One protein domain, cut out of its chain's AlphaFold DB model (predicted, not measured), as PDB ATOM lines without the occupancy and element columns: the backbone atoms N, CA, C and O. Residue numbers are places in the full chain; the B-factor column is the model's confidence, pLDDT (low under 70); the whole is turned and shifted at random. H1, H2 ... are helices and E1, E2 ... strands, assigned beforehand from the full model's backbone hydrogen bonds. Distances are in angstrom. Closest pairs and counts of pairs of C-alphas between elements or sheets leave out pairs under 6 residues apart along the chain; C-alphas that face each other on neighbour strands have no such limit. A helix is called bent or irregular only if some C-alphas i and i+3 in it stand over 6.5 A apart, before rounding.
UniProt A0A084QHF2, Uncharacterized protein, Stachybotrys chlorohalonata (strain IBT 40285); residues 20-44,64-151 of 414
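AT A GLANCE: This is residues 20 to 44 and 64 to 151 of the 414 residues of an uncharacterized protein of Stachybotrys chlorohalonata (strain IBT 40285) (UniProt A0A084QHF2). The domain is an elongated, irregular body in which the short helices H4, H5 and H6 lie in the middle, with H2 and the longest helix, H3, on one side and H1 with the unnamed residues 20 to 44 on the other. A hairpin of two strands, E1 and E2, lies toward one end, and its long loop, residues 110 to 122, makes the tip. The printed part has 113 residues, of which 47, under half, are in named elements, in the order H1 H2 H3 E1 E2 H4 H5 H6, mixed helices and antiparallel strands. It is only just loose, close to compact, with a radius of gyration of the C-alphas of 16.1 A and spans of 52 by 29 by 22 A.

HOW THE PARTS SIT: H1, residues 66 to 69, is close to but not clearly touching H5, residues 136 to 142; the closest C-alphas, of Val 67 and Thr 140, are 6.0 A apart. H3, residues 89 to 100, touches H6, residues 145 to 148, with residues 96 to 100 alone; the closest C-alphas, of Leu 100 and Pro 146, are 5.4 A apart. E1, residues 103 to 109, and E2, residues 123 to 126, form an antiparallel hairpin, with N 105 and O 124 within hydrogen-bond range at 2.7 A. H4, residues 129 to 133, and H5 touch only at the corner, the closest C-alphas, of Leu 132 and Tyr 139, 4.9 A apart. Every O i to N i+4 pair is within range in H3 and H5; H4 has 0 of 1, but 2 of 2 O i to N i+3 pairs.

IN THESE COORDINATES: H1 begins at C-alpha 66, (47.375, 16.754, -5.477). H2 is residues 82 to 85. H3 spans 15.7 A, E1 11.4 A and H5 9.9 A. H6 ends at C-alpha 148, (54.072, 16.974, -20.304).

THE WHOLE: The C-alphas farthest apart, of Asp 73 and Arg 113, are 52.5 A apart. Residues 45 to 63 are not printed, and C-alphas 44 and 64 are 24.3 A apart across the cut. The links H1 to H2 and E1 to E2 are long. The pLDDT is under 70 in residues 20 to 26, 32 to 44 and 111 to 120.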
ATOM      1  N   TYR A  20      35.387   6.673 -19.464       40.41
ATOM      2  CA  TYR A  20      36.611   5.928 -19.723       40.41
ATOM      3  C   TYR A  20      36.802   4.860 -18.664       40.41
ATOM      4  O   TYR A  20      36.508   5.084 -17.482       40.41
ATOM      5  N   ARG A  21      37.288   3.696 -19.085       40.28
ATOM      6  CA  ARG A  21      37.754   2.681 -18.155       40.28
ATOM      7  C   ARG A  21      39.068   3.197 -17.561       40.28
ATOM      8  O   ARG A  21      40.139   2.707 -17.871       40.28
ATOM      9  N   TRP A  22      38.966   4.224 -16.716       49.91
ATOM     10  CA  TRP A  22      39.902   4.412 -15.624       49.91
ATOM     11  C   TRP A  22      40.070   3.037 -15.008       49.91
ATOM     12  O   TRP A  22      39.047   2.378 -14.767       49.91
ATOM     13  N   ASP A  23      41.316   2.588 -14.850       47.31
ATOM     14  CA  ASP A  23      41.604   1.321 -14.193       47.31
ATOM     15  C   ASP A  23      40.684   1.242 -12.970       47.31
ATOM     16  O   ASP A  23      40.745   2.100 -12.079       47.31
ATOM     17  N   ARG A  24      39.747   0.276 -13.001       52.00
ATOM     18  CA  ARG A  24      38.701   0.073 -11.974       52.00
ATOM     19  C   ARG A  24      39.299  -0.226 -10.603       52.00
ATOM     20  O   ARG A  24      38.560  -0.451  -9.648       52.00
ATOM     21  N   ASP A  25      40.619  -0.262 -10.538       57.22
ATOM     22  CA  ASP A  25      41.401  -0.332  -9.338       57.22
ATOM     23  C   ASP A  25      40.852   0.666  -8.312       57.22
ATOM     24  O   ASP A  25      40.469   1.794  -8.657       57.22
ATOM     25  N   PRO A  26      40.788   0.269  -7.040       66.69
ATOM     26  CA  PRO A  26      40.368   1.148  -5.964       66.69
ATOM     27  C   PRO A  26      41.350   2.311  -5.820       66.69
ATOM     28  O   PRO A  26      42.567   2.155  -5.969       66.69
ATOM     29  N   VAL A  27      40.828   3.512  -5.576       71.12
ATOM     30  CA  VAL A  27      41.663   4.677  -5.264       71.12
ATOM     31  C   VAL A  27      42.444   4.363  -3.982       71.12
ATOM     32  O   VAL A  27      41.812   3.985  -2.996       71.12
ATOM     33  N   PRO A  28      43.786   4.477  -3.973       76.75
ATOM     34  CA  PRO A  28      44.566   4.232  -2.765       76.75
ATOM     35  C   PRO A  28      44.110   5.139  -1.617       76.75
ATOM     36  O   PRO A  28      43.850   6.320  -1.838       76.75
ATOM     37  N   GLU A  29      44.078   4.630  -0.383       79.75
ATOM     38  CA  GLU A  29      43.619   5.398   0.792       79.75
ATOM     39  C   GLU A  29      44.397   6.703   1.003       79.75
ATOM     40  O   GLU A  29      43.845   7.709   1.441       79.75
ATOM     41  N   TRP A  30      45.682   6.720   0.635       78.25
ATOM     42  CA  TRP A  30      46.532   7.905   0.741       78.25
ATOM     43  C   TRP A  30      46.189   9.004  -0.279       78.25
ATOM     44  O   TRP A  30      46.724  10.108  -0.171       78.25
ATOM     45  N   MET A  31      45.298   8.721  -1.235       77.69
ATOM     46  CA  MET A  31      44.794   9.630  -2.262       77.69
ATOM     47  C   MET A  31      43.310  10.014  -2.031       77.69
ATOM     48  O   MET A  31      42.495   9.872  -2.946       77.69
ATOM     49  N   PRO A  32      42.903  10.552  -0.864       61.84
ATOM     50  CA  PRO A  32      41.486  10.818  -0.572       61.84
ATOM     51  C   PRO A  32      40.859  11.881  -1.498       61.84
ATOM     52  O   PRO A  32      39.640  11.952  -1.634       61.84
ATOM     53  N   GLY A  33      41.688  12.701  -2.157       64.19
ATOM     54  CA  GLY A  33      41.273  13.694  -3.153       64.19
ATOM     55  C   GLY A  33      41.248  13.190  -4.601       64.19
ATOM     56  O   GLY A  33      40.776  13.919  -5.477       64.19
ATOM     57  N   TRP A  34      41.728  11.970  -4.877       63.75
ATOM     58  CA  TRP A  34      41.739  11.425  -6.233       63.75
ATOM     59  C   TRP A  34      40.321  11.057  -6.643       63.75
ATOM     60  O   TRP A  34      39.781   9.994  -6.337       63.75
ATOM     61  N   ARG A  35      39.688  11.981  -7.360       64.19
ATOM     62  CA  ARG A  35      38.423  11.716  -8.034       64.19
ATOM     63  C   ARG A  35      38.720  10.959  -9.331       64.19
ATOM     64  O   ARG A  35      39.773  11.194  -9.923       64.19
ATOM     65  N   PRO A  36      37.770  10.171  -9.867       56.41
ATOM     66  CA  PRO A  36      37.865   9.580 -11.210       56.41
ATOM     67  C   PRO A  36      38.139  10.576 -12.359       56.41
ATOM     68  O   PRO A  36      38.220  10.161 -13.500       56.41
ATOM     69  N   ASN A  37      38.277  11.878 -12.074       57.25
ATOM     70  CA  ASN A  37      38.559  12.968 -13.009       57.25
ATOM     71  C   ASN A  37      39.708  13.877 -12.505       57.25
ATOM     72  O   ASN A  37      39.649  15.100 -12.698       57.25
ATOM     73  N   HIS A  38      40.671  13.330 -11.746       62.38
ATOM     74  CA  HIS A  38      41.858  14.072 -11.283       62.38
ATOM     75  C   HIS A  38      42.718  14.509 -12.470       62.38
ATOM     76  O   HIS A  38      42.968  15.698 -12.661       62.38
ATOM     77  N   PHE A  39      43.052  13.553 -13.335       66.06
ATOM     78  CA  PHE A  39      43.430  13.844 -14.708       66.06
ATOM     79  C   PHE A  39      42.160  13.898 -15.544       66.06
ATOM     80  O   PHE A  39      41.290  13.037 -15.428       66.06
ATOM     81  N   VAL A  40      42.039  14.907 -16.396       67.62
ATOM     82  CA  VAL A  40      41.082  14.856 -17.498       67.62
ATOM     83  C   VAL A  40      41.874  14.670 -18.777       67.62
ATOM     84  O   VAL A  40      42.891  15.338 -18.962       67.62
ATOM     85  N   TRP A  41      41.446  13.734 -19.620       65.31
ATOM     86  CA  TRP A  41      42.098  13.453 -20.891       65.31
ATOM     87  C   TRP A  41      41.214  13.935 -22.049       65.31
ATOM     88  O   TRP A  41      40.023  13.600 -22.066       65.31
ATOM     89  N   PRO A  42      41.733  14.746 -22.992       55.41
ATOM     90  CA  PRO A  42      40.995  15.110 -24.188       55.41
ATOM     91  C   PRO A  42      40.771  13.845 -25.007       55.41
ATOM     92  O   PRO A  42      41.709  13.120 -25.333       55.41
ATOM     93  N   VAL A  43      39.515  13.574 -25.344       51.56
ATOM     94  CA  VAL A  43      39.191  12.455 -26.223       51.56
ATOM     95  C   VAL A  43      38.718  13.013 -27.544       51.56
ATOM     96  O   VAL A  43      37.753  13.778 -27.552       51.56
ATOM     97  N   PRO A  44      39.376  12.653 -28.658       47.66
ATOM     98  CA  PRO A  44      39.146  13.348 -29.918       47.66
ATOM     99  C   PRO A  44      37.747  13.115 -30.497       47.66
ATOM    100  O   PRO A  44      37.265  13.933 -31.266       47.66
ATOM    101  N   LEU A  64      43.577  22.108  -7.850       87.06
ATOM    102  CA  LEU A  64      45.031  22.088  -7.988       87.06
ATOM    103  C   LEU A  64      45.571  20.646  -8.038       87.06
ATOM    104  O   LEU A  64      44.872  19.711  -7.630       87.06
ATOM    105  N   PRO A  65      46.799  20.417  -8.544       88.81
ATOM    106  CA  PRO A  65      47.366  19.077  -8.545       88.81
ATOM    107  C   PRO A  65      47.598  18.597  -7.108       88.81
ATOM    108  O   PRO A  65      48.107  19.336  -6.268       88.81
ATOM    109  N   MET A  66      47.284  17.325  -6.832       88.69
ATOM    110  CA  MET A  66      47.375  16.754  -5.477       88.69
ATOM    111  C   MET A  66      48.778  16.826  -4.870       88.69
ATOM    112  O   MET A  66      48.908  16.720  -3.657       88.69
ATOM    113  N   VAL A  67      49.817  17.000  -5.695       92.00
ATOM    114  CA  VAL A  67      51.203  17.106  -5.227       92.00
ATOM    115  C   VAL A  67      51.377  18.264  -4.239       92.00
ATOM    116  O   VAL A  67      52.155  18.135  -3.306       92.00
ATOM    117  N   LEU A  68      50.584  19.336  -4.377       90.75
ATOM    118  CA  LEU A  68      50.614  20.493  -3.472       90.75
ATOM    119  C   LEU A  68      50.078  20.180  -2.068       90.75
ATOM    120  O   LEU A  68      50.353  20.913  -1.126       90.75
ATOM    121  N   GLY A  69      49.289  19.112  -1.926       89.25
ATOM    122  CA  GLY A  69      48.771  18.649  -0.639       89.25
ATOM    123  C   GLY A  69      49.635  17.573   0.022       89.25
ATOM    124  O   GLY A  69      49.283  17.094   1.098       89.25
ATOM    125  N   ILE A  70      50.729  17.143  -0.615       90.06
ATOM    126  CA  ILE A  70      51.618  16.108  -0.082       90.06
ATOM    127  C   ILE A  70      52.802  16.796   0.595       90.06
ATOM    128  O   ILE A  70      53.679  17.338  -0.074       90.06
ATOM    129  N   SER A  71      52.857  16.726   1.926       89.25
ATOM    130  CA  SER A  71      54.043  17.159   2.672       89.25
ATOM    131  C   SER A  71      55.249  16.311   2.261       89.25
ATOM    132  O   SER A  71      55.164  15.079   2.266       89.25
ATOM    133  N   ARG A  72      56.370  16.960   1.928       84.12
ATOM    134  CA  ARG A  72      57.612  16.288   1.507       84.12
ATOM    135  C   ARG A  72      58.146  15.344   2.585       84.12
ATOM    136  O   ARG A  72      58.581  14.246   2.258       84.12
ATOM    137  N   ASP A  73      57.999  15.721   3.852       89.50
ATOM    138  CA  ASP A  73      58.436  14.915   5.000       89.50
ATOM    139  C   ASP A  73      57.551  13.678   5.218       89.50
ATOM    140  O   ASP A  73      57.954  12.708   5.853       89.50
ATOM    141  N   SER A  74      56.335  13.684   4.657       89.62
ATOM    142  CA  SER A  74      55.387  12.565   4.735       89.62
ATOM    143  C   SER A  74      55.575  11.510   3.636       89.62
ATOM    144  O   SER A  74      54.798  10.547   3.559       89.62
ATOM    145  N   VAL A  75      56.552  11.706   2.744       92.69
ATOM    146  CA  VAL A  75      56.846  10.795   1.636       92.69
ATOM    147  C   VAL A  75      57.868   9.761   2.093       92.69
ATOM    148  O   VAL A  75      59.045  10.061   2.264       92.69
ATOM    149  N   ASP A  76      57.418   8.518   2.254       93.12
ATOM    150  CA  ASP A  76      58.308   7.393   2.537       93.12
ATOM    151  C   ASP A  76      59.346   7.235   1.403       93.12
ATOM    152  O   ASP A  76      58.964   7.154   0.226       93.12
ATOM    153  N   PRO A  77      60.656   7.171   1.716       92.69
ATOM    154  CA  PRO A  77      61.692   6.940   0.720       92.69
ATOM    155  C   PRO A  77      61.601   5.560   0.051       92.69
ATOM    156  O   PRO A  77      62.229   5.363  -0.978       92.69
ATOM    157  N   GLN A  78      60.836   4.594   0.555       93.38
ATOM    158  CA  GLN A  78      60.604   3.307  -0.113       93.38
ATOM    159  C   GLN A  78      61.905   2.536  -0.422       93.38
ATOM    160  O   GLN A  78      62.057   1.953  -1.496       93.38
ATOM    161  N   GLN A  79      62.858   2.520   0.517       95.12
ATOM    162  CA  GLN A  79      64.180   1.890   0.334       95.12
ATOM    163  C   GLN A  79      64.105   0.367   0.098       95.12
ATOM    164  O   GLN A  79      65.005  -0.231  -0.487       95.12
ATOM    165  N   GLN A  80      63.003  -0.271   0.490       94.75
ATOM    166  CA  GLN A  80      62.712  -1.672   0.181       94.75
ATOM    167  C   GLN A  80      62.431  -1.927  -1.310       94.75
ATOM    168  O   GLN A  80      62.542  -3.058  -1.777       94.75
ATOM    169  N   SER A  81      62.050  -0.898  -2.070       94.44
ATOM    170  CA  SER A  81      61.746  -1.022  -3.493       94.44
ATOM    171  C   SER A  81      63.011  -0.853  -4.323       94.44
ATOM    172  O   SER A  81      63.665   0.186  -4.254       94.44
ATOM    173  N   LEU A  82      63.321  -1.834  -5.177       93.88
ATOM    174  CA  LEU A  82      64.465  -1.760  -6.097       93.88
ATOM    175  C   LEU A  82      64.391  -0.542  -7.026       93.88
ATOM    176  O   LEU A  82      65.430   0.005  -7.394       93.88
ATOM    177  N   LEU A  83      63.170  -0.102  -7.360       94.38
ATOM    178  CA  LEU A  83      62.936   1.109  -8.141       94.38
ATOM    179  C   LEU A  83      63.593   2.318  -7.467       94.38
ATOM    180  O   LEU A  83      64.258   3.091  -8.139       94.38
ATOM    181  N   PHE A  84      63.460   2.454  -6.146       95.81
ATOM    182  CA  PHE A  84      63.905   3.636  -5.407       95.81
ATOM    183  C   PHE A  84      65.270   3.491  -4.732       95.81
ATOM    184  O   PHE A  84      65.926   4.510  -4.512       95.81
ATOM    185  N   SER A  85      65.701   2.268  -4.411       96.62
ATOM    186  CA  SER A  85      66.977   2.018  -3.727       96.62
ATOM    187  C   SER A  85      68.142   1.697  -4.652       96.62
ATOM    188  O   SER A  85      69.286   1.945  -4.280       96.62
ATOM    189  N   ARG A  86      67.886   1.147  -5.848       96.88
ATOM    190  CA  ARG A  86      68.952   0.783  -6.799       96.88
ATOM    191  C   ARG A  86      69.007   1.660  -8.037       96.88
ATOM    192  O   ARG A  86      70.098   1.885  -8.552       96.88
ATOM    193  N   LEU A  87      67.863   2.111  -8.546       96.88
ATOM    194  CA  LEU A  87      67.839   2.895  -9.780       96.88
ATOM    195  C   LEU A  87      68.047   4.375  -9.480       96.88
ATOM    196  O   LEU A  87      67.413   4.936  -8.582       96.88
ATOM    197  N   SER A  88      68.918   5.012 -10.259       96.06
ATOM    198  CA  SER A  88      69.136   6.452 -10.173       96.06
ATOM    199  C   SER A  88      67.892   7.221 -10.646       96.06
ATOM    200  O   SER A  88      67.075   6.666 -11.395       96.06
ATOM    201  N   PRO A  89      67.715   8.485 -10.223       95.19
ATOM    202  CA  PRO A  89      66.593   9.314 -10.662       95.19
ATOM    203  C   PRO A  89      66.446   9.388 -12.186       95.19
ATOM    204  O   PRO A  89      65.330   9.346 -12.682       95.19
ATOM    205  N   GLU A  90      67.550   9.413 -12.934       95.94
ATOM    206  CA  GLU A  90      67.549   9.505 -14.399       95.94
ATOM    207  C   GLU A  90      67.000   8.232 -15.054       95.94
ATOM    208  O   GLU A  90      66.278   8.289 -16.049       95.94
ATOM    209  N   ILE A  91      67.323   7.059 -14.497       96.94
ATOM    210  CA  ILE A  91      66.773   5.789 -14.985       96.94
ATOM    211  C   ILE A  91      65.295   5.675 -14.613       96.94
ATOM    212  O   ILE A  91      64.498   5.227 -15.439       96.94
ATOM    213  N   ARG A  92      64.910   6.119 -13.408       96.06
ATOM    214  CA  ARG A  92      63.496   6.180 -13.011       96.06
ATOM    215  C   ARG A  92      62.698   7.091 -13.937       96.06
ATOM    216  O   ARG A  92      61.660   6.664 -14.421       96.06
ATOM    217  N   ASP A  93      63.212   8.280 -14.242       95.06
ATOM    218  CA  ASP A  93      62.595   9.237 -15.164       95.06
ATOM    219  C   ASP A  93      62.311   8.601 -16.533       95.06
ATOM    220  O   ASP A  93      61.185   8.667 -17.015       95.06
ATOM    221  N   ARG A  94      63.266   7.859 -17.110       95.12
ATOM    222  CA  ARG A  94      63.042   7.126 -18.373       95.12
ATOM    223  C   ARG A  94      61.976   6.037 -18.264       95.12
ATOM    224  O   ARG A  94      61.178   5.873 -19.184       95.12
ATOM    225  N   ILE A  95      61.959   5.286 -17.161       94.19
ATOM    226  CA  ILE A  95      60.926   4.269 -16.908       94.19
ATOM    227  C   ILE A  95      59.553   4.934 -16.819       94.19
ATOM    228  O   ILE A  95      58.590   4.446 -17.407       94.19
ATOM    229  N   TYR A  96      59.461   6.050 -16.100       94.50
ATOM    230  CA  TYR A  96      58.221   6.791 -15.934       94.50
ATOM    231  C   TYR A  96      57.744   7.413 -17.238       94.50
ATOM    232  O   TYR A  96      56.563   7.304 -17.541       94.50
ATOM    233  N   GLN A  97      58.644   8.000 -18.025       92.81
ATOM    234  CA  GLN A  97      58.338   8.512 -19.358       92.81
ATOM    235  C   GLN A  97      57.734   7.418 -20.226       92.81
ATOM    236  O   GLN A  97      56.638   7.599 -20.734       92.81
ATOM    237  N   TYR A  98      58.384   6.257 -20.306       91.31
ATOM    238  CA  TYR A  98      57.870   5.129 -21.076       91.31
ATOM    239  C   TYR A  98      56.505   4.637 -20.567       91.31
ATOM    240  O   TYR A  98      55.599   4.372 -21.351       91.31
ATOM    241  N   ALA A  99      56.329   4.530 -19.247       90.50
ATOM    242  CA  ALA A  99      55.081   4.047 -18.657       90.50
ATOM    243  C   ALA A  99      53.920   5.053 -18.776       90.50
ATOM    244  O   ALA A  99      52.758   4.652 -18.838       90.50
ATOM    245  N   LEU A 100      54.217   6.353 -18.759       89.62
ATOM    246  CA  LEU A 100      53.231   7.437 -18.737       89.62
ATOM    247  C   LEU A 100      53.076   8.136 -20.092       89.62
ATOM    248  O   LEU A 100      52.299   9.085 -20.196       89.62
ATOM    249  N   GLU A 101      53.784   7.671 -21.119       86.25
ATOM    250  CA  GLU A 101      53.585   8.097 -22.495       86.25
ATOM    251  C   GLU A 101      52.219   7.623 -23.000       86.25
ATOM    252  O   GLU A 101      51.784   6.482 -22.785       86.25
ATOM    253  N   THR A 102      51.520   8.528 -23.677       84.75
ATOM    254  CA  THR A 102      50.229   8.200 -24.271       84.75
ATOM    255  C   THR A 102      50.425   7.343 -25.509       84.75
ATOM    256  O   THR A 102      51.144   7.720 -26.428       84.75
ATOM    257  N   HIS A 103      49.715   6.224 -25.568       83.88
ATOM    258  CA  HIS A 103      49.765   5.273 -26.674       83.88
ATOM    259  C   HIS A 103      48.355   4.850 -27.090       83.88
ATOM    260  O   HIS A 103      47.386   5.071 -26.365       83.88
ATOM    261  N   CYS A 104      48.226   4.246 -28.272       83.00
ATOM    262  CA  CYS A 104      46.977   3.601 -28.670       83.00
ATOM    263  C   CYS A 104      46.757   2.348 -27.823       83.00
ATOM    264  O   CYS A 104      47.647   1.503 -27.740       83.00
ATOM    265  N   ASP A 105      45.580   2.225 -27.222       82.25
ATOM    266  CA  ASP A 105      45.166   1.058 -26.460       82.25
ATOM    267  C   ASP A 105      45.000  -0.134 -27.415       82.25
ATOM    268  O   ASP A 105      44.114  -0.101 -28.279       82.25
ATOM    269  N   PRO A 106      45.835  -1.183 -27.299       82.56
ATOM    270  CA  PRO A 106      45.718  -2.361 -28.150       82.56
ATOM    271  C   PRO A 106      44.433  -3.155 -27.876       82.56
ATOM    272  O   PRO A 106      43.987  -3.891 -28.755       82.56
ATOM    273  N   ASP A 107      43.829  -2.998 -26.692       84.25
ATOM    274  CA  ASP A 107      42.601  -3.699 -26.300       84.25
ATOM    275  C   ASP A 107      41.334  -2.993 -26.816       84.25
ATOM    276  O   ASP A 107      40.258  -3.595 -26.881       84.25
ATOM    277  N   GLU A 108      41.449  -1.717 -27.198       77.69
ATOM    278  CA  GLU A 108      40.361  -0.907 -27.748       77.69
ATOM    279  C   GLU A 108      40.766  -0.287 -29.098       77.69
ATOM    280  O   GLU A 108      40.837   0.944 -29.237       77.69
ATOM    281  N   PRO A 109      41.013  -1.122 -30.130       79.94
ATOM    282  CA  PRO A 109      41.231  -0.611 -31.468       79.94
ATOM    283  C   PRO A 109      39.981   0.145 -31.922       79.94
ATOM    284  O   PRO A 109      38.840  -0.247 -31.635       79.94
ATOM    285  N   TYR A 110      40.176   1.243 -32.649       70.38
ATOM    286  CA  TYR A 110      39.047   1.952 -33.221       70.38
ATOM    287  C   TYR A 110      38.310   0.996 -34.145       70.38
ATOM    288  O   TYR A 110      38.908   0.332 -34.991       70.38
ATOM    289  N   ARG A 111      36.984   0.936 -33.999       64.19
ATOM    290  CA  ARG A 111      36.175   0.186 -34.954       64.19
ATOM    291  C   ARG A 111      36.434   0.761 -36.336       64.19
ATOM    292  O   ARG A 111      36.204   1.951 -36.555       64.19
ATOM    293  N   GLU A 112      36.781  -0.115 -37.271       58.28
ATOM    294  CA  GLU A 112      36.997   0.221 -38.680       58.28
ATOM    295  C   GLU A 112      35.807   0.980 -39.289       58.28
ATOM    296  O   GLU A 112      35.933   1.664 -40.286       58.28
ATOM    297  N   ARG A 113      34.620   0.944 -38.681       50.06
ATOM    298  CA  ARG A 113      33.427   1.622 -39.202       50.06
ATOM    299  C   ARG A 113      33.427   3.151 -39.064       50.06
ATOM    300  O   ARG A 113      32.571   3.790 -39.677       50.06
ATOM    301  N   GLY A 114      34.333   3.753 -38.288       53.03
ATOM    302  CA  GLY A 114      34.403   5.207 -38.106       53.03
ATOM    303  C   GLY A 114      35.059   5.914 -39.293       53.03
ATOM    304  O   GLY A 114      36.135   5.529 -39.725       53.03
ATOM    305  N   ALA A 115      34.440   6.976 -39.812       48.12
ATOM    306  CA  ALA A 115      34.827   7.618 -41.072       48.12
ATOM    307  C   ALA A 115      36.250   8.214 -41.137       48.12
ATOM    308  O   ALA A 115      36.573   8.812 -42.161       48.12
ATOM    309  N   ARG A 116      37.068   8.175 -40.075       54.97
ATOM    310  CA  ARG A 116      38.317   8.954 -39.998       54.97
ATOM    311  C   ARG A 116      39.365   8.341 -39.051       54.97
ATOM    312  O   ARG A 116      39.731   9.011 -38.090       54.97
ATOM    313  N   PRO A 117      39.865   7.109 -39.264       50.44
ATOM    314  CA  PRO A 117      41.064   6.678 -38.553       50.44
ATOM    315  C   PRO A 117      42.207   7.641 -38.897       50.44
ATOM    316  O   PRO A 117      42.489   7.919 -40.066       50.44
ATOM    317  N   ARG A 118      42.836   8.199 -37.863       62.66
ATOM    318  CA  ARG A 118      44.145   8.828 -38.012       62.66
ATOM    319  C   ARG A 118      45.118   7.735 -38.440       62.66
ATOM    320  O   ARG A 118      45.038   6.634 -37.910       62.66
ATOM    321  N   CYS A 119      46.021   8.011 -39.373       58.56
ATOM    322  CA  CYS A 119      46.951   6.973 -39.834       58.56
ATOM    323  C   CYS A 119      47.904   6.517 -38.721       58.56
ATOM    324  O   CYS A 119      48.268   5.350 -38.657       58.56
ATOM    325  N   ASP A 120      48.242   7.425 -37.812       69.00
ATOM    326  CA  ASP A 120      49.053   7.175 -36.628       69.00
ATOM    327  C   ASP A 120      48.252   6.614 -35.443       69.00
ATOM    328  O   ASP A 120      48.868   6.203 -34.463       69.00
ATOM    329  N   TRP A 121      46.906   6.613 -35.472       73.19
ATOM    330  CA  TRP A 121      46.088   6.205 -34.321       73.19
ATOM    331  C   TRP A 121      45.183   5.022 -34.645       73.19
ATOM    332  O   TRP A 121      44.146   5.155 -35.296       73.19
ATOM    333  N   THR A 122      45.554   3.865 -34.113       73.19
ATOM    334  CA  THR A 122      44.858   2.596 -34.334       73.19
ATOM    335  C   THR A 122      43.807   2.289 -33.266       73.19
ATOM    336  O   THR A 122      42.949   1.436 -33.488       73.19
ATOM    337  N   GLY A 123      43.816   3.000 -32.135       76.06
ATOM    338  CA  GLY A 123      42.922   2.756 -31.003       76.06
ATOM    339  C   GLY A 123      42.688   3.975 -30.119       76.06
ATOM    340  O   GLY A 123      43.235   5.059 -30.351       76.06
ATOM    341  N   GLY A 124      41.844   3.797 -29.101       74.88
ATOM    342  CA  GLY A 124      41.650   4.804 -28.057       74.88
ATOM    343  C   GLY A 124      42.985   5.177 -27.413       74.88
ATOM    344  O   GLY A 124      43.809   4.308 -27.174       74.88
ATOM    345  N   MET A 125      43.240   6.457 -27.143       76.31
ATOM    346  CA  MET A 125      44.488   6.846 -26.474       76.31
ATOM    347  C   MET A 125      44.432   6.496 -24.985       76.31
ATOM    348  O   MET A 125      43.466   6.854 -24.306       76.31
ATOM    349  N   ARG A 126      45.484   5.854 -24.475       80.38
ATOM    350  CA  ARG A 126      45.622   5.416 -23.086       80.38
ATOM    351  C   ARG A 126      46.956   5.854 -22.489       80.38
ATOM    352  O   ARG A 126      47.965   5.954 -23.178       80.38
ATOM    353  N   ILE A 127      46.931   6.083 -21.178       82.38
ATOM    354  CA  ILE A 127      48.101   6.272 -20.317       82.38
ATOM    355  C   ILE A 127      48.003   5.256 -19.178       82.38
ATOM    356  O   ILE A 127      46.937   5.116 -18.567       82.38
ATOM    357  N   CYS A 128      49.097   4.578 -18.838       82.81
ATOM    358  CA  CYS A 128      49.126   3.627 -17.724       82.81
ATOM    359  C   CYS A 128      49.238   4.354 -16.375       82.81
ATOM    360  O   CYS A 128      50.292   4.414 -15.744       82.81
ATOM    361  N   THR A 129      48.119   4.909 -15.900       81.81
ATOM    362  CA  THR A 129      48.083   5.679 -14.641       81.81
ATOM    363  C   THR A 129      48.231   4.831 -13.374       81.81
ATOM    364  O   THR A 129      48.435   5.394 -12.299       81.81
ATOM    365  N   ALA A 130      48.184   3.498 -13.470       84.31
ATOM    366  CA  ALA A 130      48.414   2.591 -12.344       84.31
ATOM    367  C   ALA A 130      49.731   2.897 -11.606       84.31
ATOM    368  O   ALA A 130      49.760   2.914 -10.376       84.31
ATOM    369  N   LEU A 131      50.792   3.250 -12.342       85.38
ATOM    370  CA  LEU A 131      52.077   3.654 -11.770       85.38
ATOM    371  C   LEU A 131      51.940   4.859 -10.823       85.38
ATOM    372  O   LEU A 131      52.491   4.838  -9.722       85.38
ATOM    373  N   LEU A 132      51.153   5.871 -11.204       85.44
ATOM    374  CA  LEU A 132      50.915   7.082 -10.404       85.44
ATOM    375  C   LEU A 132      50.236   6.772  -9.065       85.44
ATOM    376  O   LEU A 132      50.318   7.563  -8.131       85.44
ATOM    377  N   ARG A 133      49.543   5.635  -8.980       85.38
ATOM    378  CA  ARG A 133      48.728   5.224  -7.833       85.38
ATOM    379  C   ARG A 133      49.483   4.305  -6.871       85.38
ATOM    380  O   ARG A 133      48.970   4.008  -5.799       85.38
ATOM    381  N   THR A 134      50.694   3.878  -7.225       89.06
ATOM    382  CA  THR A 134      51.478   2.923  -6.427       89.06
ATOM    383  C   THR A 134      51.864   3.482  -5.058       89.06
ATOM    384  O   THR A 134      51.554   2.877  -4.034       89.06
ATOM    385  N   CYS A 135      52.509   4.651  -5.009       91.50
ATOM    386  CA  CYS A 135      52.901   5.308  -3.764       91.50
ATOM    387  C   CYS A 135      53.078   6.824  -3.939       91.50
ATOM    388  O   CYS A 135      53.210   7.330  -5.057       91.50
ATOM    389  N   ARG A 136      53.135   7.553  -2.813       93.06
ATOM    390  CA  ARG A 136      53.365   9.009  -2.799       93.06
ATOM    391  C   ARG A 136      54.643   9.397  -3.530       93.06
ATOM    392  O   ARG A 136      54.608  10.342  -4.304       93.06
ATOM    393  N   ARG A 137      55.734   8.645  -3.331       94.25
ATOM    394  CA  ARG A 137      57.038   8.936  -3.941       94.25
ATOM    395  C   ARG A 137      56.988   8.874  -5.468       94.25
ATOM    396  O   ARG A 137      57.449   9.799  -6.129       94.25
ATOM    397  N   ALA A 138      56.379   7.823  -6.022       94.12
ATOM    398  CA  ALA A 138      56.172   7.708  -7.464       94.12
ATOM    399  C   ALA A 138      55.344   8.891  -7.979       94.12
ATOM    400  O   ALA A 138      55.755   9.567  -8.918       94.12
ATOM    401  N   TYR A 139      54.221   9.204  -7.326       93.81
ATOM    402  CA  TYR A 139      53.363  10.318  -7.728       93.81
ATOM    403  C   TYR A 139      54.073  11.677  -7.670       93.81
ATOM    404  O   TYR A 139      53.981  12.450  -8.619       93.81
ATOM    405  N   THR A 140      54.829  11.972  -6.609       93.69
ATOM    406  CA  THR A 140      55.579  13.234  -6.492       93.69
ATOM    407  C   THR A 140      56.645  13.385  -7.575       93.69
ATOM    408  O   THR A 140      56.872  14.502  -8.030       93.69
ATOM    409  N   GLU A 141      57.257  12.283  -8.024       94.25
ATOM    410  CA  GLU A 141      58.234  12.293  -9.123       94.25
ATOM    411  C   GLU A 141      57.560  12.429 -10.509       94.25
ATOM    412  O   GLU A 141      58.209  12.874 -11.449       94.25
ATOM    413  N   THR A 142      56.271  12.082 -10.660       93.75
ATOM    414  CA  THR A 142      55.673  11.829 -11.991       93.75
ATOM    415  C   THR A 142      54.342  12.515 -12.295       93.75
ATOM    416  O   THR A 142      53.880  12.454 -13.430       93.75
ATOM    417  N   TRP A 143      53.703  13.196 -11.342       92.56
ATOM    418  CA  TRP A 143      52.345  13.746 -11.495       92.56
ATOM    419  C   TRP A 143      52.143  14.640 -12.737       92.56
ATOM    420  O   TRP A 143      51.036  14.704 -13.269       92.56
ATOM    421  N   ALA A 144      53.183  15.333 -13.209       92.81
ATOM    422  CA  ALA A 144      53.108  16.205 -14.382       92.81
ATOM    423  C   ALA A 144      53.365  15.465 -15.708       92.81
ATOM    424  O   ALA A 144      52.888  15.901 -16.759       92.81
ATOM    425  N   MET A 145      54.088  14.340 -15.667       92.81
ATOM    426  CA  MET A 145      54.542  13.593 -16.845       92.81
ATOM    427  C   MET A 145      53.418  13.211 -17.818       92.81
ATOM    428  O   MET A 145      53.601  13.454 -19.010       92.81
ATOM    429  N   PRO A 146      52.241  12.719 -17.368       89.56
ATOM    430  CA  PRO A 146      51.157  12.355 -18.281       89.56
ATOM    431  C   PRO A 146      50.741  13.493 -19.215       89.56
ATOM    432  O   PRO A 146      50.363  13.257 -20.355       89.56
ATOM    433  N   VAL A 147      50.803  14.742 -18.745       88.56
ATOM    434  CA  VAL A 147      50.445  15.906 -19.563       88.56
ATOM    435  C   VAL A 147      51.658  16.436 -20.326       88.56
ATOM    436  O   VAL A 147      51.533  16.770 -21.499       88.56
ATOM    437  N   LEU A 148      52.836  16.470 -19.694       91.00
ATOM    438  CA  LEU A 148      54.072  16.974 -20.304       91.00
ATOM    439  C   LEU A 148      54.509  16.175 -21.536       91.00
ATOM    440  O   LEU A 148      55.018  16.766 -22.489       91.00
ATOM    441  N   HIS A 149      54.335  14.853 -21.506       88.38
ATOM    442  CA  HIS A 149      54.768  13.957 -22.581       88.38
ATOM    443  C   HIS A 149      53.697  13.705 -23.628       88.38
ATOM    444  O   HIS A 149      53.978  13.063 -24.635       88.38
ATOM    445  N   THR A 150      52.491  14.232 -23.430       85.25
ATOM    446  CA  THR A 150      51.416  13.961 -24.364       85.25
ATOM    447  C   THR A 150      51.115  15.142 -25.260       85.25
ATOM    448  O   THR A 150      50.865  16.260 -24.808       85.25
ATOM    449  N   THR A 151      51.048  14.861 -26.558       86.81
ATOM    450  CA  THR A 151      50.455  15.772 -27.529       86.81
ATOM    451  C   THR A 151      48.952  15.858 -27.298       86.81
ATOM    452  O   THR A 151      48.196  14.925 -27.580       86.81
TER     453      THR A 151